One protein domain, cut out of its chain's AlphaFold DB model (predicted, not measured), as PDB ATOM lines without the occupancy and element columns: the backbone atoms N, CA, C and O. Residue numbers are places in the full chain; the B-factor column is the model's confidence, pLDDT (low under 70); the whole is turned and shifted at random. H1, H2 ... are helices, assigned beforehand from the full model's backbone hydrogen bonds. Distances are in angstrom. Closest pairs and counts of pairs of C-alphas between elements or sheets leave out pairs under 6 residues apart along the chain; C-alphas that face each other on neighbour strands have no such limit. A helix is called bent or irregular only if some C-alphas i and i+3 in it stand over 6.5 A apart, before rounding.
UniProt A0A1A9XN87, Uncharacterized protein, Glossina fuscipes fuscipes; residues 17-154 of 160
ATOM      1  N   ASN A  17      15.953   9.692  27.347       57.12
ATOM      2  CA  ASN A  17      16.634   9.704  26.052       57.12
ATOM      3  C   ASN A  17      15.840  10.521  25.025       57.12
ATOM      4  O   ASN A  17      16.405  11.377  24.349       57.12
ATOM      5  N   TYR A  18      14.518  10.339  24.959       56.69
ATOM      6  CA  TYR A  18      13.682  11.064  24.000       56.69
ATOM      7  C   TYR A  18      13.711  12.586  24.224       56.69
ATOM      8  O   TYR A  18      13.885  13.350  23.273       56.69
ATOM      9  N   ARG A  19      13.628  13.040  25.485       57.28
ATOM     10  CA  ARG A  19      13.757  14.467  25.832       57.28
ATOM     11  C   ARG A  19      15.141  15.029  25.515       57.28
ATOM     12  O   ARG A  19      15.225  16.114  24.946       57.28
ATOM     13  N   GLN A  20      16.217  14.312  25.843       60.28
ATOM     14  CA  GLN A  20      17.575  14.753  25.504       60.28
ATOM     15  C   GLN A  20      17.770  14.883  23.989       60.28
ATOM     16  O   GLN A  20      18.381  15.847  23.529       60.28
ATOM     17  N   HIS A  21      17.218  13.955  23.207       60.16
ATOM     18  CA  HIS A  21      17.328  13.982  21.749       60.16
ATOM     19  C   HIS A  21      16.516  15.129  21.140       60.16
ATOM     20  O   HIS A  21      17.001  15.810  20.242       60.16
ATOM     21  N   TYR A  22      15.317  15.393  21.662       59.88
ATOM     22  CA  TYR A  22      14.502  16.536  21.248       59.88
ATOM     23  C   TYR A  22      15.219  17.871  21.509       59.88
ATOM     24  O   TYR A  22      15.309  18.710  20.616       59.88
ATOM     25  N   ILE A  23      15.818  18.033  22.696       60.78
ATOM     26  CA  ILE A  23      16.597  19.229  23.054       60.78
ATOM     27  C   ILE A  23      17.828  19.386  22.146       60.78
ATOM     28  O   ILE A  23      18.134  20.503  21.731       60.78
ATOM     29  N   SER A  24      18.522  18.291  21.814       74.44
ATOM     30  CA  SER A  24      19.657  18.325  20.877       74.44
ATOM     31  C   SER A  24      19.216  18.795  19.483       74.44
ATOM     32  O   SER A  24      19.800  19.722  18.926       74.44
ATOM     33  N   VAL A  25      18.115  18.257  18.950       83.38
ATOM     34  CA  VAL A  25      17.639  18.608  17.604       83.38
ATOM     35  C   VAL A  25      17.109  20.044  17.516       83.38
ATOM     36  O   VAL A  25      17.383  20.726  16.529       83.38
ATOM     37  N   CYS A  26      16.405  20.547  18.536       83.31
ATOM     38  CA  CYS A  26      15.983  21.953  18.572       83.31
ATOM     39  C   CYS A  26      17.184  22.907  18.505       83.31
ATOM     40  O   CYS A  26      17.175  23.835  17.696       83.31
ATOM     41  N   LYS A  27      18.255  22.621  19.259       86.81
ATOM     42  CA  LYS A  27      19.500  23.406  19.214       86.81
ATOM     43  C   LYS A  27      20.151  23.388  17.833       86.81
ATOM     44  O   LYS A  27      20.657  24.415  17.390       86.81
ATOM     45  N   VAL A  28      20.116  22.255  17.124       89.94
ATOM     46  CA  VAL A  28      20.609  22.184  15.736       89.94
ATOM     47  C   VAL A  28      19.868  23.187  14.858       89.94
ATOM     48  O   VAL A  28      20.504  23.973  14.160       89.94
ATOM     49  N   PHE A  29      18.535  23.211  14.907       90.94
ATOM     50  CA  PHE A  29      17.769  24.144  14.081       90.94
ATOM     51  C   PHE A  29      17.939  25.596  14.510       90.94
ATOM     52  O   PHE A  29      18.002  26.444  13.631       90.94
ATOM     53  N   GLU A  30      18.102  25.893  15.800       88.56
ATOM     54  CA  GLU A  30      18.468  27.236  16.276       88.56
ATOM     55  C   GLU A  30      19.801  27.710  15.680       88.56
ATOM     56  O   GLU A  30      19.886  28.829  15.170       88.56
ATOM     57  N   LEU A  31      20.821  26.845  15.669       88.38
ATOM     58  CA  LEU A  31      22.126  27.144  15.072       88.38
ATOM     59  C   LEU A  31      22.025  27.366  13.559       88.38
ATOM     60  O   LEU A  31      22.629  28.303  13.032       88.38
ATOM     61  N   LEU A  32      21.248  26.529  12.867       89.12
ATOM     62  CA  LEU A  32      21.031  26.632  11.421       89.12
ATOM     63  C   LEU A  32      20.177  27.843  11.027       89.12
ATOM     64  O   LEU A  32      20.275  28.303   9.891       89.12
ATOM     65  N   ASN A  33      19.345  28.352  11.939       86.38
ATOM     66  CA  ASN A  33      18.428  29.460  11.678       86.38
ATOM     67  C   ASN A  33      19.147  30.807  11.513       86.38
ATOM     68  O   ASN A  33      18.561  31.768  11.014       86.38
ATOM     69  N   ASN A  34      20.407  30.889  11.939       77.12
ATOM     70  CA  ASN A  34      21.206  32.093  11.795       77.12
ATOM     71  C   ASN A  34      21.462  32.373  10.302       77.12
ATOM     72  O   ASN A  34      22.122  31.587   9.626       77.12
ATOM     73  N   GLY A  35      20.907  33.476   9.794       68.31
ATOM     74  CA  GLY A  35      20.948  33.840   8.374       68.31
ATOM     75  C   GLY A  35      19.753  33.358   7.543       68.31
ATOM     76  O   GLY A  35      19.700  33.658   6.355       68.31
ATOM     77  N   CYS A  36      18.773  32.664   8.135       81.25
ATOM     78  CA  CYS A  36      17.522  32.335   7.448       81.25
ATOM     79  C   CYS A  36      16.453  33.413   7.654       81.25
ATOM     80  O   CYS A  36      16.319  33.994   8.730       81.25
ATOM     81  N   THR A  37      15.590  33.583   6.658       78.19
ATOM     82  CA  THR A  37      14.309  34.280   6.835       78.19
ATOM     83  C   THR A  37      13.283  33.339   7.482       78.19
ATOM     84  O   THR A  37      13.504  32.123   7.552       78.19
ATOM     85  N   PRO A  38      12.119  33.831   7.942       74.12
ATOM     86  CA  PRO A  38      11.029  32.960   8.386       74.12
ATOM     87  C   PRO A  38      10.589  31.942   7.323       74.12
ATOM     88  O   PRO A  38      10.169  30.846   7.677       74.12
ATOM     89  N   MET A  39      10.735  32.284   6.038       69.12
ATOM     90  CA  MET A  39      10.209  31.507   4.913       69.12
ATOM     91  C   MET A  39      11.240  30.599   4.236       69.12
ATOM     92  O   MET A  39      10.850  29.629   3.593       69.12
ATOM     93  N   SER A  40      12.535  30.911   4.337       72.12
ATOM     94  CA  SER A  40      13.588  30.207   3.598       72.12
ATOM     95  C   SER A  40      14.977  30.441   4.194       72.12
ATOM     96  O   SER A  40      15.268  31.525   4.706       72.12
ATOM     97  N   CYS A  41      15.845  29.436   4.081       75.94
ATOM     98  CA  CYS A  41      17.280  29.538   4.353       75.94
ATOM     99  C   CYS A  41      18.122  29.827   3.098       75.94
ATOM    100  O   CYS A  41      19.328  29.596   3.113       75.94
ATOM    101  N   HIS A  42      17.507  30.311   2.014       72.75
ATOM    102  CA  HIS A  42      18.238  30.820   0.854       72.75
ATOM    103  C   HIS A  42      18.611  32.305   1.008       72.75
ATOM    104  O   HIS A  42      17.775  33.085   1.468       72.75
ATOM    105  N   PRO A  43      19.812  32.713   0.546       80.06
ATOM    106  CA  PRO A  43      20.885  31.854   0.031       80.06
ATOM    107  C   PRO A  43      21.531  31.008   1.142       80.06
ATOM    108  O   PRO A  43      21.677  31.458   2.275       80.06
ATOM    109  N   ILE A  44      21.927  29.778   0.799       87.38
ATOM    110  CA  ILE A  44      22.568  28.846   1.737       87.38
ATOM    111  C   ILE A  44      23.963  29.375   2.092       87.38
ATOM    112  O   ILE A  44      24.791  29.573   1.204       87.38
ATOM    113  N   SER A  45      24.230  29.579   3.382       86.25
ATOM    114  CA  SER A  45      25.521  30.081   3.871       86.25
ATOM    115  C   SER A  45      26.528  28.957   4.132       86.25
ATOM    116  O   SER A  45      26.159  27.855   4.543       86.25
ATOM    117  N   GLU A  46      27.825  29.248   3.977       87.12
ATOM    118  CA  GLU A  46      28.905  28.302   4.318       87.12
ATOM    119  C   GLU A  46      28.829  27.852   5.779       87.12
ATOM    120  O   GLU A  46      28.954  26.666   6.074       87.12
ATOM    121  N   ARG A  47      28.489  28.774   6.688       89.38
ATOM    122  CA  ARG A  47      28.318  28.477   8.112       89.38
ATOM    123  C   ARG A  47      27.292  27.370   8.365       89.38
ATOM    124  O   ARG A  47      27.525  26.510   9.210       89.38
ATOM    125  N   GLN A  48      26.163  27.372   7.656       90.88
ATOM    126  CA  GLN A  48      25.148  26.320   7.797       90.88
ATOM    127  C   GLN A  48      25.680  24.961   7.340       90.88
ATOM    128  O   GLN A  48      25.386  23.939   7.958       90.88
ATOM    129  N   ILE A  49      26.495  24.948   6.287       91.56
ATOM    130  CA  ILE A  49      27.143  23.730   5.804       91.56
ATOM    131  C   ILE A  49      28.170  23.220   6.808       91.56
ATOM    132  O   ILE A  49      28.202  22.019   7.072       91.56
ATOM    133  N   ASP A  50      28.959  24.105   7.406       91.06
ATOM    134  CA  ASP A  50      29.941  23.727   8.419       91.06
ATOM    135  C   ASP A  50      29.277  23.195   9.687       91.06
ATOM    136  O   ASP A  50      29.752  22.212  10.255       91.06
ATOM    137  N   ILE A  51      28.134  23.758  10.093       91.81
ATOM    138  CA  ILE A  51      27.316  23.178  11.165       91.81
ATOM    139  C   ILE A  51      26.954  21.733  10.804       91.81
ATOM    140  O   ILE A  51      27.270  20.827  11.567       91.81
ATOM    141  N   LEU A  52      26.366  21.491   9.625       93.06
ATOM    142  CA  LEU A  52      25.950  20.144   9.212       93.06
ATOM    143  C   LEU A  52      27.117  19.154   9.057       93.06
ATOM    144  O   LEU A  52      26.949  17.971   9.344       93.06
ATOM    145  N   LYS A  53      28.296  19.611   8.615       92.31
ATOM    146  CA  LYS A  53      29.509  18.779   8.498       92.31
ATOM    147  C   LYS A  53      30.050  18.334   9.855       92.31
ATOM    148  O   LYS A  53      30.562  17.225   9.956       92.31
ATOM    149  N   ASN A  54      29.939  19.189  10.869       91.19
ATOM    150  CA  ASN A  54      30.453  18.916  12.210       91.19
ATOM    151  C   ASN A  54      29.472  18.123  13.087       91.19
ATOM    152  O   ASN A  54      29.848  17.683  14.174       91.19
ATOM    153  N   LEU A  55      28.232  17.908  12.634       89.81
ATOM    154  CA  LEU A  55      27.285  17.067  13.358       89.81
ATOM    155  C   LEU A  55      27.701  15.589  13.306       89.81
ATOM    156  O   LEU A  55      27.990  15.055  12.229       89.81
ATOM    157  N   PRO A  56      27.617  14.862  14.434       89.69
ATOM    158  CA  PRO A  56      27.659  13.412  14.421       89.69
ATOM    159  C   PRO A  56      26.604  12.844  13.464       89.69
ATOM    160  O   PRO A  56      25.462  13.305  13.417       89.69
ATOM    161  N   LYS A  57      26.944  11.764  12.751       87.56
ATOM    162  CA  LYS A  57      26.044  11.102  11.783       87.56
ATOM    163  C   LYS A  57      24.665  10.772  12.370       87.56
ATOM    164  O   LYS A  57      23.661  10.804  11.658       87.56
ATOM    165  N   TYR A  58      24.622  10.428  13.656       87.19
ATOM    166  CA  TYR A  58      23.383  10.185  14.385       87.19
ATOM    167  C   TYR A  58      22.523  11.453  14.510       87.19
ATOM    168  O   TYR A  58      21.349  11.428  14.141       87.19
ATOM    169  N   GLU A  59      23.110  12.567  14.951       89.38
ATOM    170  CA  GLU A  59      22.406  13.844  15.105       89.38
ATOM    171  C   GLU A  59      21.929  14.389  13.763       89.38
ATOM    172  O   GLU A  59      20.786  14.817  13.651       89.38
ATOM    173  N   LEU A  60      22.741  14.268  12.710       91.50
ATOM    174  CA  LEU A  60      22.345  14.650  11.355       91.50
ATOM    175  C   LEU A  60      21.113  13.863  10.869       91.50
ATOM    176  O   LEU A  60      20.190  14.430  10.277       91.50
ATOM    177  N   ARG A  61      21.068  12.549  11.128       90.38
ATOM    178  CA  ARG A  61      19.910  11.703  10.788       90.38
ATOM    179  C   ARG A  61      18.670  12.105  11.580       90.38
ATOM    180  O   ARG A  61      17.582  12.149  11.006       90.38
ATOM    181  N   MET A  62      18.834  12.397  12.868       90.94
ATOM    182  CA  MET A  62      17.751  12.854  13.736       90.94
ATOM    183  C   MET A  62      17.225  14.226  13.313       90.94
ATOM    184  O   MET A  62      16.015  14.376  13.161       90.94
ATOM    185  N   ALA A  63      18.110  15.182  13.027       92.88
ATOM    186  CA  ALA A  63      17.756  16.502  12.524       92.88
ATOM    187  C   ALA A  63      16.987  16.400  11.201       92.88
ATOM    188  O   ALA A  63      15.895  16.950  11.084       92.88
ATOM    189  N   TYR A  64      17.483  15.609  10.242       93.75
ATOM    190  CA  TYR A  64      16.759  15.365   8.995       93.75
ATOM    191  C   TYR A  64      15.372  14.757   9.245       93.75
ATOM    192  O   TYR A  64      14.387  15.221   8.677       93.75
ATOM    193  N   LYS A  65      15.271  13.721  10.091       91.94
ATOM    194  CA  LYS A  65      13.992  13.062  10.397       91.94
ATOM    195  C   LYS A  65      13.013  14.029  11.064       91.94
ATOM    196  O   LYS A  65      11.824  13.978  10.770       91.94
ATOM    197  N   PHE A  66      13.495  14.891  11.950       92.25
ATOM    198  CA  PHE A  66      12.678  15.901  12.612       92.25
ATOM    199  C   PHE A  66      12.161  16.945  11.620       92.25
ATOM    200  O   PHE A  66      10.954  17.152  11.546       92.25
ATOM    201  N   MET A  67      13.049  17.510  10.791       92.88
ATOM    202  CA  MET A  67      12.677  18.428   9.709       92.88
ATOM    203  C   MET A  67      11.669  17.794   8.750       92.88
ATOM    204  O   MET A  67      10.656  18.402   8.442       92.88
ATOM    205  N   TYR A  68      11.886  16.544   8.344       88.75
ATOM    206  CA  TYR A  68      10.982  15.825   7.448       88.75
ATOM    207  C   TYR A  68       9.556  15.672   8.013       88.75
ATOM    208  O   TYR A  68       8.581  15.716   7.265       88.75
ATOM    209  N   ASN A  69       9.409  15.515   9.331       90.50
ATOM    210  CA  ASN A  69       8.103  15.357   9.978       90.50
ATOM    211  C   ASN A  69       7.411  16.687  10.323       90.50
ATOM    212  O   ASN A  69       6.296  16.654  10.838       90.50
ATOM    213  N   ASN A  70       8.044  17.833  10.061       90.31
ATOM    214  CA  ASN A  70       7.491  19.152  10.344       90.31
ATOM    215  C   ASN A  70       7.501  20.009   9.075       90.31
ATOM    216  O   ASN A  70       8.561  20.405   8.604       90.31
ATOM    217  N   GLU A  71       6.326  20.331   8.542       89.38
ATOM    218  CA  GLU A  71       6.197  21.026   7.257       89.38
ATOM    219  C   GLU A  71       6.918  22.384   7.210       89.38
ATOM    220  O   GLU A  71       7.566  22.709   6.217       89.38
ATOM    221  N   GLN A  72       6.868  23.170   8.290       90.00
ATOM    222  CA  GLN A  72       7.523  24.482   8.329       90.00
ATOM    223  C   GLN A  72       9.046  24.349   8.262       90.00
ATOM    224  O   GLN A  72       9.710  25.069   7.512       90.00
ATOM    225  N   LEU A  73       9.611  23.403   9.016       91.38
ATOM    226  CA  LEU A  73      11.039  23.103   8.954       91.38
ATOM    227  C   LEU A  73      11.417  22.486   7.612       91.38
ATOM    228  O   LEU A  73      12.480  22.805   7.084       91.38
ATOM    229  N   PHE A  74      10.558  21.633   7.055       90.94
ATOM    230  CA  PHE A  74      10.743  21.047   5.737       90.94
ATOM    231  C   PHE A  74      10.880  22.139   4.687       90.94
ATOM    232  O   PHE A  74      11.928  22.251   4.057       90.94
ATOM    233  N   LYS A  75       9.885  23.024   4.594       88.69
ATOM    234  CA  LYS A  75       9.891  24.153   3.664       88.69
ATOM    235  C   LYS A  75      11.151  25.007   3.789       88.69
ATOM    236  O   LYS A  75      11.718  25.458   2.800       88.69
ATOM    237  N   LYS A  76      11.600  25.220   5.022       91.00
ATOM    238  CA  LYS A  76      12.703  26.126   5.321       91.00
ATOM    239  C   LYS A  76      14.090  25.526   5.084       91.00
ATOM    240  O   LYS A  76      14.972  26.224   4.587       91.00
ATOM    241  N   PHE A  77      14.299  24.267   5.465       92.69
ATOM    242  CA  PHE A  77      15.624  23.643   5.528       92.69
ATOM    243  C   PHE A  77      15.834  22.521   4.507       92.69
ATOM    244  O   PHE A  77      16.972  22.097   4.317       92.69
ATOM    245  N   PHE A  78      14.800  22.022   3.829       92.44
ATOM    246  CA  PHE A  78      14.969  20.945   2.849       92.44
ATOM    247  C   PHE A  78      16.000  21.268   1.750       92.44
ATOM    248  O   PHE A  78      16.861  20.413   1.505       92.44
ATOM    249  N   PRO A  79      16.034  22.485   1.169       92.06
ATOM    250  CA  PRO A  79      17.073  22.845   0.205       92.06
ATOM    251  C   PRO A  79      18.497  22.787   0.768       92.06
ATOM    252  O   PRO A  79      19.416  22.293   0.113       92.06
ATOM    253  N   LEU A  80      18.679  23.210   2.025       94.06
ATOM    254  CA  LEU A  80      19.963  23.136   2.725       94.06
ATOM    255  C   LEU A  80      20.447  21.683   2.835       94.06
ATOM    256  O   LEU A  80      21.613  21.394   2.559       94.06
ATOM    257  N   PHE A  81      19.555  20.756   3.193       95.06
ATOM    258  CA  PHE A  81      19.895  19.334   3.253       95.06
ATOM    259  C   PHE A  81      20.187  18.751   1.861       95.06
ATOM    260  O   PHE A  81      21.116  17.953   1.739       95.06
ATOM    261  N   CYS A  82      19.470  19.169   0.809       94.62
ATOM    262  CA  CYS A  82      19.779  18.762  -0.569       94.62
ATOM    263  C   CYS A  82      21.193  19.194  -0.970       94.62
ATOM    264  O   CYS A  82      21.988  18.394  -1.465       94.62
ATOM    265  N   PHE A  83      21.533  20.452  -0.700       94.88
ATOM    266  CA  PHE A  83      22.849  20.996  -0.996       94.88
ATOM    267  C   PHE A  83      23.953  20.271  -0.216       94.88
ATOM    268  O   PHE A  83      24.963  19.870  -0.799       94.88
ATOM    269  N   TYR A  84      23.742  20.048   1.084       96.00
ATOM    270  CA  TYR A  84      24.680  19.334   1.946       96.00
ATOM    271  C   TYR A  84      24.958  17.910   1.445       96.00
ATOM    272  O   TYR A  84      26.120  17.553   1.241       96.00
ATOM    273  N   PHE A  85      23.921  17.103   1.194       96.25
ATOM    274  CA  PHE A  85      24.115  15.730   0.712       96.25
ATOM    275  C   PHE A  85      24.685  15.684  -0.709       96.25
ATOM    276  O   PHE A  85      25.410  14.748  -1.036       96.25
ATOM    277  N   GLY A  86      24.440  16.719  -1.519       95.88
ATOM    278  CA  GLY A  86      25.113  16.915  -2.803       95.88
ATOM    279  C   GLY A  86      26.628  17.057  -2.656       95.88
ATOM    280  O   GLY A  86      27.370  16.350  -3.332       95.88
ATOM    281  N   ILE A  87      27.095  17.904  -1.730       94.31
ATOM    282  CA  ILE A  87      28.532  18.076  -1.432       94.31
ATOM    283  C   ILE A  87      29.148  16.796  -0.860       94.31
ATOM    284  O   ILE A  87      30.282  16.463  -1.187       94.31
ATOM    285  N   GLN A  88      28.413  16.073  -0.014       94.75
ATOM    286  CA  GLN A  88      28.867  14.791   0.541       94.75
ATOM    287  C   GLN A  88      28.826  13.639  -0.477       94.75
ATOM    288  O   GLN A  88      29.216  12.523  -0.146       94.75
ATOM    289  N   VAL A  89      28.349  13.889  -1.703       94.81
ATOM    290  CA  VAL A  89      28.198  12.879  -2.761       94.81
ATOM    291  C   VAL A  89      27.270  11.724  -2.327       94.81
ATOM    292  O   VAL A  89      27.353  10.602  -2.827       94.81
ATOM    293  N   ASP A  90      26.324  11.982  -1.414       94.44
ATOM    294  CA  ASP A  90      25.381  10.977  -0.905       94.44
ATOM    295  C   ASP A  90      24.143  10.880  -1.809       94.44
ATOM    296  O   ASP A  90      23.032  11.321  -1.490       94.44
ATOM    297  N   ARG A  91      24.353  10.284  -2.986       92.12
ATOM    298  CA  ARG A  91      23.302  10.091  -3.993       92.12
ATOM    299  C   ARG A  91      22.115   9.306  -3.437       92.12
ATOM    300  O   ARG A  91      20.973   9.680  -3.675       92.12
ATOM    301  N   ASN A  92      22.365   8.244  -2.673       91.00
ATOM    302  CA  ASN A  92      21.302   7.400  -2.125       91.00
ATOM    303  C   ASN A  92      20.396   8.180  -1.173       91.00
ATOM    304  O   ASN A  92      19.170   8.020  -1.207       91.00
ATOM    305  N   LYS A  93      20.983   9.054  -0.348       92.94
ATOM    306  CA  LYS A  93      20.204   9.919   0.526       92.94
ATOM    307  C   LYS A  93      19.356  10.903  -0.268       92.94
ATOM    308  O   LYS A  93      18.168  10.993   0.024       92.94
ATOM    309  N   LEU A  94      19.910  11.561  -1.288       93.25
ATOM    310  CA  LEU A  94      19.154  12.469  -2.163       93.25
ATOM    311  C   LEU A  94      17.983  11.765  -2.863       93.25
ATOM    312  O   LEU A  94      16.870  12.283  -2.881       93.25
ATOM    313  N   LEU A  95      18.184  10.542  -3.357       89.31
ATOM    314  CA  LEU A  95      17.095   9.756  -3.947       89.31
ATOM    315  C   LEU A  95      16.028   9.384  -2.914       89.31
ATOM    316  O   LEU A  95      14.841   9.500  -3.189       89.31
ATOM    317  N   THR A  96      16.423   9.030  -1.693       88.81
ATOM    318  CA  THR A  96      15.459   8.799  -0.601       88.81
ATOM    319  C   THR A  96      14.704  10.083  -0.231       88.81
ATOM    320  O   THR A  96      13.550  10.039   0.177       88.81
ATOM    321  N   MET A  97      15.338  11.251  -0.362       89.69
ATOM    322  CA  MET A  97      14.682  12.540  -0.136       89.69
ATOM    323  C   MET A  97      13.637  12.867  -1.210       89.69
ATOM    324  O   MET A  97      12.670  13.551  -0.888       89.69
ATOM    325  N   SER A  98      13.782  12.351  -2.438       83.50
ATOM    326  CA  SER A  98      12.738  12.467  -3.467       83.50
ATOM    327  C   SER A  98      11.455  11.733  -3.070       83.50
ATOM    328  O   SER A  98      10.378  12.313  -3.158       83.50
ATOM    329  N   ASP A  99      11.575  10.535  -2.483       80.44
ATOM    330  CA  ASP A  99      10.427   9.777  -1.959       80.44
ATOM    331  C   ASP A  99       9.682  10.570  -0.868       80.44
ATOM    332  O   ASP A  99       8.460  10.494  -0.738       80.44
ATOM    333  N   ASN A 100      10.431  11.362  -0.097       82.06
ATOM    334  CA  ASN A 100       9.916  12.143   1.022       82.06
ATOM    335  C   ASN A 100       9.116  13.380   0.594       82.06
ATOM    336  O   ASN A 100       8.305  13.854   1.389       82.06
ATOM    337  N   LEU A 101       9.294  13.879  -0.634       77.94
ATOM    338  CA  LEU A 101       8.505  15.005  -1.150       77.94
ATOM    339  C   LEU A 101       7.032  14.654  -1.338       77.94
ATOM    340  O   LEU A 101       6.183  15.525  -1.190       77.94
ATOM    341  N   ASN A 102       6.709  13.374  -1.532       74.88
ATOM    342  CA  ASN A 102       5.323  12.909  -1.622       74.88
ATOM    343  C   ASN A 102       4.500  13.214  -0.360       74.88
ATOM    344  O   ASN A 102       3.274  13.195  -0.405       74.88
ATOM    345  N   ARG A 103       5.156  13.487   0.777       78.25
ATOM    346  CA  ARG A 103       4.474  13.871   2.017       78.25
ATOM    347  C   ARG A 103       3.868  15.271   1.958       78.25
ATOM    348  O   ARG A 103       2.873  15.507   2.637       78.25
ATOM    349  N   TYR A 104       4.467  16.175   1.188       79.25
ATOM    350  CA  TYR A 104       4.004  17.549   1.059       79.25
ATOM    351  C   TYR A 104       3.871  17.912  -0.428       79.25
ATOM    352  O   TYR A 104       4.789  18.503  -1.004       79.25
ATOM    353  N   PRO A 105       2.749  17.534  -1.066       70.81
ATOM    354  CA  PRO A 105       2.552  17.704  -2.507       70.81
ATOM    355  C   PRO A 105       2.552  19.173  -2.952       70.81
ATOM    356  O   PRO A 105       2.873  19.457  -4.099       70.81
ATOM    357  N   ASP A 106       2.292  20.120  -2.051       73.00
ATOM    358  CA  ASP A 106       2.359  21.555  -2.362       73.00
ATOM    359  C   ASP A 106       3.803  22.082  -2.464       73.00
ATOM    360  O   ASP A 106       4.045  23.189  -2.944       73.00
ATOM    361  N   HIS A 107       4.791  21.279  -2.053       76.94
ATOM    362  CA  HIS A 107       6.206  21.655  -2.014       76.94
ATOM    363  C   HIS A 107       7.035  20.999  -3.130       76.94
ATOM    364  O   HIS A 107       8.251  20.842  -2.999       76.94
ATOM    365  N   LEU A 108       6.408  20.643  -4.260       73.94
ATOM    366  CA  LEU A 108       7.090  20.067  -5.435       73.94
ATOM    367  C   LEU A 108       8.173  20.986  -6.022       73.94
ATOM    368  O   LEU A 108       9.090  20.504  -6.684       73.94
ATOM    369  N   VAL A 109       8.133  22.287  -5.716       78.62
ATOM    370  CA  VAL A 109       9.205  23.242  -6.049       78.62
ATOM    371  C   VAL A 109      10.578  22.814  -5.505       78.62
ATOM    372  O   VAL A 109      11.604  23.151  -6.083       78.62
ATOM    373  N   PHE A 110      10.642  21.990  -4.458       84.56
ATOM    374  CA  PHE A 110      11.918  21.480  -3.949       84.56
ATOM    375  C   PHE A 110      12.525  20.340  -4.776       84.56
ATOM    376  O   PHE A 110      13.639  19.887  -4.492       84.56
ATOM    377  N   LEU A 111      11.846  19.881  -5.832       84.00
ATOM    378  CA  LEU A 111      12.460  18.993  -6.821       84.00
ATOM    379  C   LEU A 111      13.637  19.681  -7.531       84.00
ATOM    380  O   LEU A 111      14.586  18.998  -7.916       84.00
ATOM    381  N   PHE A 112      13.627  21.015  -7.627       85.88
ATOM    382  CA  PHE A 112      14.734  21.814  -8.166       85.88
ATOM    383  C   PHE A 112      15.965  21.755  -7.260       85.88
ATOM    384  O   PHE A 112      17.077  21.537  -7.740       85.88
ATOM    385  N   ASP A 113      15.775  21.833  -5.944       89.94
ATOM    386  CA  ASP A 113      16.876  21.705  -4.988       89.94
ATOM    387  C   ASP A 113      17.459  20.288  -4.965       89.94
ATOM    388  O   ASP A 113      18.678  20.116  -4.884       89.94
ATOM    389  N   LEU A 114      16.612  19.259  -5.098       90.94
ATOM    390  CA  LEU A 114      17.077  17.878  -5.256       90.94
ATOM    391  C   LEU A 114      17.861  17.676  -6.546       90.94
ATOM    392  O   LEU A 114      18.901  17.016  -6.528       90.94
ATOM    393  N   HIS A 115      17.377  18.233  -7.655       90.31
ATOM    394  CA  HIS A 115      18.060  18.170  -8.942       90.31
ATOM    395  C   HIS A 115      19.448  18.812  -8.858       90.31
ATOM    396  O   HIS A 115      20.446  18.165  -9.189       90.31
ATOM    397  N   ALA A 116      19.534  20.017  -8.288       91.12
ATOM    398  CA  ALA A 116      20.799  20.703  -8.044       91.12
ATOM    399  C   ALA A 116      21.723  19.906  -7.103       91.12
ATOM    400  O   ALA A 116      22.929  19.800  -7.348       91.12
ATOM    401  N   GLY A 117      21.171  19.300  -6.047       94.31
ATOM    402  CA  GLY A 117      21.903  18.416  -5.139       94.31
ATOM    403  C   GLY A 117      22.477  17.187  -5.850       94.31
ATOM    404  O   GLY A 117      23.650  16.861  -5.676       94.31
ATOM    405  N   LEU A 118      21.693  16.531  -6.709       93.62
ATOM    406  CA  LEU A 118      22.137  15.374  -7.492       93.62
ATOM    407  C   LEU A 118      23.228  15.743  -8.497       93.62
ATOM    408  O   LEU A 118      24.197  14.992  -8.633       93.62
ATOM    409  N   MET A 119      23.125  16.902  -9.150       94.06
ATOM    410  CA  MET A 119      24.181  17.397 -10.036       94.06
ATOM    411  C   MET A 119      25.503  17.617  -9.291       94.06
ATOM    412  O   MET A 119      26.563  17.270  -9.810       94.06
ATOM    413  N   LYS A 120      25.459  18.087  -8.035       95.00
ATOM    414  CA  LYS A 120      26.658  18.211  -7.181       95.00
ATOM    415  C   LYS A 120      27.336  16.872  -6.875       95.00
ATOM    416  O   LYS A 120      28.526  16.867  -6.590       95.00
ATOM    417  N   THR A 121      26.633  15.746  -7.023       94.31
ATOM    418  CA  THR A 121      27.235  14.402  -6.923       94.31
ATOM    419  C   THR A 121      27.990  13.960  -8.189       94.31
ATOM    420  O   THR A 121      28.418  12.809  -8.276       94.31
ATOM    421  N   GLY A 122      28.115  14.834  -9.196       91.69
ATOM    422  CA  GLY A 122      28.766  14.548 -10.480       91.69
ATOM    423  C   GLY A 122      27.831  13.991 -11.557       91.69
ATOM    424  O   GLY A 122      28.291  13.553 -12.611       91.69
ATOM    425  N   LEU A 123      26.515  13.982 -11.319       89.94
ATOM    426  CA  LEU A 123      25.545  13.622 -12.351       89.94
ATOM    427  C   LEU A 123      25.366  14.776 -13.340       89.94
ATOM    428  O   LEU A 123      25.233  15.934 -12.949       89.94
ATOM    429  N   ASN A 124      25.289  14.453 -14.630       89.56
ATOM    430  CA  ASN A 124      24.829  15.428 -15.613       89.56
ATOM    431  C   ASN A 124      23.326  15.718 -15.427       89.56
ATOM    432  O   ASN A 124      22.596  14.947 -14.794       89.56
ATOM    433  N   LYS A 125      22.870  16.826 -16.019       84.94
ATOM    434  CA  LYS A 125      21.489  17.318 -15.921       84.94
ATOM    435  C   LYS A 125      20.443  16.244 -16.240       84.94
ATOM    436  O   LYS A 125      19.524  16.041 -15.448       84.94
ATOM    437  N   MET A 126      20.612  15.535 -17.361       83.56
ATOM    438  CA  MET A 126      19.673  14.504 -17.819       83.56
ATOM    439  C   MET A 126      19.591  13.328 -16.847       83.56
ATOM    440  O   MET A 126      18.501  12.879 -16.502       83.56
ATOM    441  N   ASN A 127      20.738  12.840 -16.373       86.50
ATOM    442  CA  ASN A 127      20.785  11.718 -15.446       86.50
ATOM    443  C   ASN A 127      20.178  12.098 -14.092       86.50
ATOM    444  O   ASN A 127      19.418  11.307 -13.541       86.50
ATOM    445  N   ALA A 128      20.452  13.302 -13.579       88.44
ATOM    446  CA  ALA A 128      19.837  13.795 -12.346       88.44
ATOM    447  C   ALA A 128      18.299  13.844 -12.450       88.44
ATOM    448  O   ALA A 128      17.619  13.319 -11.567       88.44
ATOM    449  N   CYS A 129      17.754  14.375 -13.553       84.69
ATOM    450  CA  CYS A 129      16.311  14.354 -13.819       84.69
ATOM    451  C   CYS A 129      15.767  12.927 -13.888       84.69
ATOM    452  O   CYS A 129      14.767  12.619 -13.243       84.69
ATOM    453  N   ARG A 130      16.441  12.038 -14.628       81.81
ATOM    454  CA  ARG A 130      15.997  10.652 -14.799       81.81
ATOM    455  C   ARG A 130      15.887   9.947 -13.455       81.81
ATOM    456  O   ARG A 130      14.858   9.354 -13.177       81.81
ATOM    457  N   TYR A 131      16.893  10.075 -12.593       85.25
ATOM    458  CA  TYR A 131      16.884   9.439 -11.278       85.25
ATOM    459  C   TYR A 131      15.729   9.884 -10.371       85.25
ATOM    460  O   TYR A 131      15.155   9.043  -9.681       85.25
ATOM    461  N   ILE A 132      15.393  11.179 -10.365       82.25
ATOM    462  CA  ILE A 132      14.229  11.694  -9.625       82.25
ATOM    463  C   ILE A 132      12.952  11.070 -10.194       82.25
ATOM    464  O   ILE A 132      12.126  10.530  -9.464       82.25
ATOM    465  N   LEU A 133      12.821  11.096 -11.516       74.94
ATOM    466  CA  LEU A 133      11.602  10.712 -12.208       74.94
ATOM    467  C   LEU A 133      11.326   9.209 -12.184       74.94
ATOM    468  O   LEU A 133      10.195   8.826 -11.918       74.94
ATOM    469  N   THR A 134      12.324   8.344 -12.383       73.62
ATOM    470  CA  THR A 134      12.130   6.882 -12.297       73.62
ATOM    471  C   THR A 134      11.675   6.453 -10.902       73.62
ATOM    472  O   THR A 134      11.043   5.412 -10.733       73.62
ATOM    473  N   ARG A 135      12.019   7.242  -9.883       71.88
ATOM    474  CA  ARG A 135      11.725   6.928  -8.490       71.88
ATOM    475  C   ARG A 135      10.372   7.482  -8.042       71.88
ATOM    476  O   ARG A 135       9.605   6.743  -7.428       71.88
ATOM    477  N   SER A 136      10.046   8.717  -8.425       63.56
ATOM    478  CA  SER A 136       8.743   9.338  -8.152       63.56
ATOM    479  C   SER A 136       7.623   8.816  -9.061       63.56
ATOM    480  O   SER A 136       6.482   8.692  -8.624       63.56
ATOM    481  N   CYS A 137       7.942   8.445 -10.303       57.97
ATOM    482  CA  CYS A 137       7.005   7.938 -11.302       57.97
ATOM    483  C   CYS A 137       7.491   6.578 -11.819       57.97
ATOM    484  O   CYS A 137       8.335   6.494 -12.710       57.97
ATOM    485  N   LYS A 138       6.919   5.492 -11.287       54.28
ATOM    486  CA  LYS A 138       7.285   4.117 -11.677       54.28
ATOM    487  C   LYS A 138       7.078   3.822 -13.174       54.28
ATOM    488  O   LYS A 138       7.733   2.928 -13.693       54.28
ATOM    489  N   ASN A 139       6.214   4.587 -13.849       51.44
ATOM    490  CA  ASN A 139       5.876   4.442 -15.267       51.44
ATOM    491  C   ASN A 139       6.069   5.775 -16.005       51.44
ATOM    492  O   ASN A 139       5.100   6.454 -16.340       51.44
ATOM    493  N   LEU A 140       7.319   6.185 -16.202       56.09
ATOM    494  CA  LEU A 140       7.635   7.432 -16.891       56.09
ATOM    495  C   LEU A 140       7.780   7.197 -18.405       56.09
ATOM    496  O   LEU A 140       8.583   6.361 -18.815       56.09
ATOM    497  N   THR A 141       7.030   7.934 -19.226       63.03
ATOM    498  CA  THR A 141       7.233   7.975 -20.685       63.03
ATOM    499  C   THR A 141       8.278   9.034 -21.051       63.03
ATOM    500  O   THR A 141       8.490   9.986 -20.296       63.03
ATOM    501  N   ASP A 142       8.918   8.900 -22.217       61.91
ATOM    502  CA  ASP A 142       9.907   9.880 -22.698       61.91
ATOM    503  C   ASP A 142       9.299  11.281 -22.890       61.91
ATOM    504  O   ASP A 142       9.960  12.286 -22.653       61.91
ATOM    505  N   GLU A 143       8.017  11.378 -23.242       63.78
ATOM    506  CA  GLU A 143       7.314  12.658 -23.384       63.78
ATOM    507  C   GLU A 143       7.117  13.370 -22.035       63.78
ATOM    508  O   GLU A 143       7.462  14.544 -21.896       63.78
ATOM    509  N   LEU A 144       6.653  12.647 -21.006       60.97
ATOM    510  CA  LEU A 144       6.523  13.176 -19.643       60.97
ATOM    511  C   LEU A 144       7.891  13.532 -19.049       60.97
ATOM    512  O   LEU A 144       8.021  14.529 -18.341       60.97
ATOM    513  N   PHE A 145       8.930  12.753 -19.370       63.97
ATOM    514  CA  PHE A 145      10.315  13.075 -19.027       63.97
ATOM    515  C   PHE A 145      10.756  14.413 -19.630       63.97
ATOM    516  O   PHE A 145      11.321  15.243 -18.920       63.97
ATOM    517  N   MET A 146      10.484  14.631 -20.919       65.94
ATOM    518  CA  MET A 146      10.885  15.844 -21.633       65.94
ATOM    519  C   MET A 146      10.096  17.073 -21.177       65.94
ATOM    520  O   MET A 146      10.693  18.135 -21.024       65.94
ATOM    521  N   GLN A 147       8.802  16.938 -20.874       67.69
ATOM    522  CA  GLN A 147       8.010  18.017 -20.270       67.69
ATOM    523  C   GLN A 147       8.548  18.396 -18.886       67.69
ATOM    524  O   GLN A 147       8.736  19.572 -18.583       67.69
ATOM    525  N   PHE A 148       8.874  17.403 -18.058       68.12
ATOM    526  CA  PHE A 148       9.438  17.646 -16.734       68.12
ATOM    527  C   PHE A 148      10.837  18.269 -16.799       68.12
ATOM    528  O   PHE A 148      11.163  19.174 -16.032       68.12
ATOM    529  N   LEU A 149      11.662  17.816 -17.747       68.38
ATOM    530  CA  LEU A 149      12.950  18.429 -18.041       68.38
ATOM    531  C   LEU A 149      12.750  19.887 -18.464       68.38
ATOM    532  O   LEU A 149      13.386  20.755 -17.880       68.38
ATOM    533  N   ALA A 150      11.831  20.169 -19.388       71.06
ATOM    534  CA  ALA A 150      11.525  21.518 -19.858       71.06
ATOM    535  C   ALA A 150      11.019  22.451 -18.739       71.06
ATOM    536  O   ALA A 150      11.398  23.622 -18.727       71.06
ATOM    537  N   ILE A 151      10.270  21.938 -17.752       69.19
ATOM    538  CA  ILE A 151       9.926  22.673 -16.519       69.19
ATOM    539  C   ILE A 151      11.194  23.034 -15.727       69.19
ATOM    540  O   ILE A 151      11.349  24.181 -15.310       69.19
ATOM    541  N   PHE A 152      12.144  22.104 -15.570       67.38
ATOM    542  CA  PHE A 152      13.441  22.405 -14.947       67.38
ATOM    543  C   PHE A 152      14.287  23.403 -15.737       67.38
ATOM    544  O   PHE A 152      15.073  24.141 -15.146       67.38
ATOM    545  N   GLU A 153      14.182  23.404 -17.065       65.56
ATOM    546  CA  GLU A 153      14.929  24.330 -17.918       65.56
ATOM    547  C   GLU A 153      14.288  25.722 -17.998       65.56
ATOM    548  O   GLU A 153      14.897  26.614 -18.579       65.56
ATOM    549  N   GLY A 154      13.094  25.918 -17.423       63.03
ATOM    550  CA  GLY A 154      12.328  27.159 -17.570       63.03
ATOM    551  C   GLY A 154      11.793  27.376 -18.990       63.03
ATOM    552  O   GLY A 154      11.436  28.494 -19.342       63.03
TER     553      GLY A 154
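Overview. This is residues 17 to 154 of the 160 residues of an uncharacterized protein of Glossina fuscipes fuscipes (UniProt A0A1A9XN87). What shape do these helices make? They form an elongated stack with the up-and-down bundle of H4, H5 and H6 in its middle, each of these running against the one before it; H2 and H3 pack on H4 and carry H1 at one end, while H7 packs on H5 and H6 and carries H8 at the other end. What is it built of? The printed part has 138 residues with eight named helices, H1 to H8 in chain order, and no named strand, an all helix domain. It is compact, with a radius of gyration of the C-alphas of 15.4 A, and spans 49 by 27 by 27 A.

Arrangement. How does the longest helix stand to the rest of the bundle? H4, residues 71 to 87, is the hub, touching four other helices, among them H6, residues 105 to 120, which runs the same way at a shallow tilt of 14 degrees with the C-alphas of Gly 86 and Gly 117 closest at 4.2 A. With residues 82 to 86 alone, H4 touches H5, residues 91 to 101, in a hairpin at a shallow tilt of 17 degrees, the closest C-alphas being Cys 82 and Leu 94 at 6.5 A. H5 and H6 touch in a hairpin too, at a shallow tilt of 10 degrees, closest at the C-alphas of Arg 91 and Leu 118, 6.4 A apart. What stands toward the first printed residue? H3, residues 57 to 68, touches H4 with residues 64 to 68 alone, a hairpin at a steep tilt of 41 degrees, closest at the C-alphas of Met 67 and Leu 73, 5.0 A. H2, residues 46 to 54, touches residues 80 to 84 of H4 alone, about perpendicular at 80 degrees, with the C-alphas of Ile 49 and Tyr 84 closest at 6.3 A. H1, residues 17 to 32, touches H3 with residues 24 to 29 alone, about perpendicular at 79 degrees, the C-alphas of Val 25 and Ala 63 closest at 5.5 A. What stands toward the last? H7, residues 125 to 136, touches H5 with residues 131 to 136 alone, at a steep tilt of 52 degrees, the C-alphas of Ser 98 and Ile 132 closest at 6.4 A. H8, residues 142 to 152, touches H7 at a steep tilt of 66 degrees, the C-alphas of Cys 129 and Leu 149 closest at 6.8 A. Do the backbones keep their O i to N i+4 pairs? In H1, H2, H3, H5 and H8 every such pair is within hydrogen-bond range; in H4 it is 11 of 13, in H6 7 of 12 and in H7 7 of 8.

Along the chain. Where are the long helices? H4 measures 24.1 A from first to last C-alpha, beginning at C-alpha 71 (6.197, 21.026, 7.257); H6 measures 24.6 A. H1 measures 22.8 A and begins at C-alpha 17 (16.634, 9.704, 26.052). Are any uneven? H4 is irregular, with C-alphas 76 and 79 7.5 A apart, and has a kink of 48 degrees near residue 78. H6 is irregular, with C-alphas 106 and 109 8.0 A apart, and has a kink of 30 degrees near residue 112. Where does the last helix end? H8, 15.1 A long, ends at C-alpha 152 (13.441, 22.405, -14.947).

Size, cuts and confidence. How far does it reach? The two C-alphas farthest apart are those of Asn 17 and Glu 143, at 50.4 A, and H1 and H8 are apart. How is it linked? The printed part has no cut; the link from H1 to H2, residues 33 to 45, is long, and the other links are tight. Where is confidence low? The mean pLDDT of the printed part is 82.3, and residues 17 to 23, 35, 39, 136 to 149 and 151 to 154 are under 70.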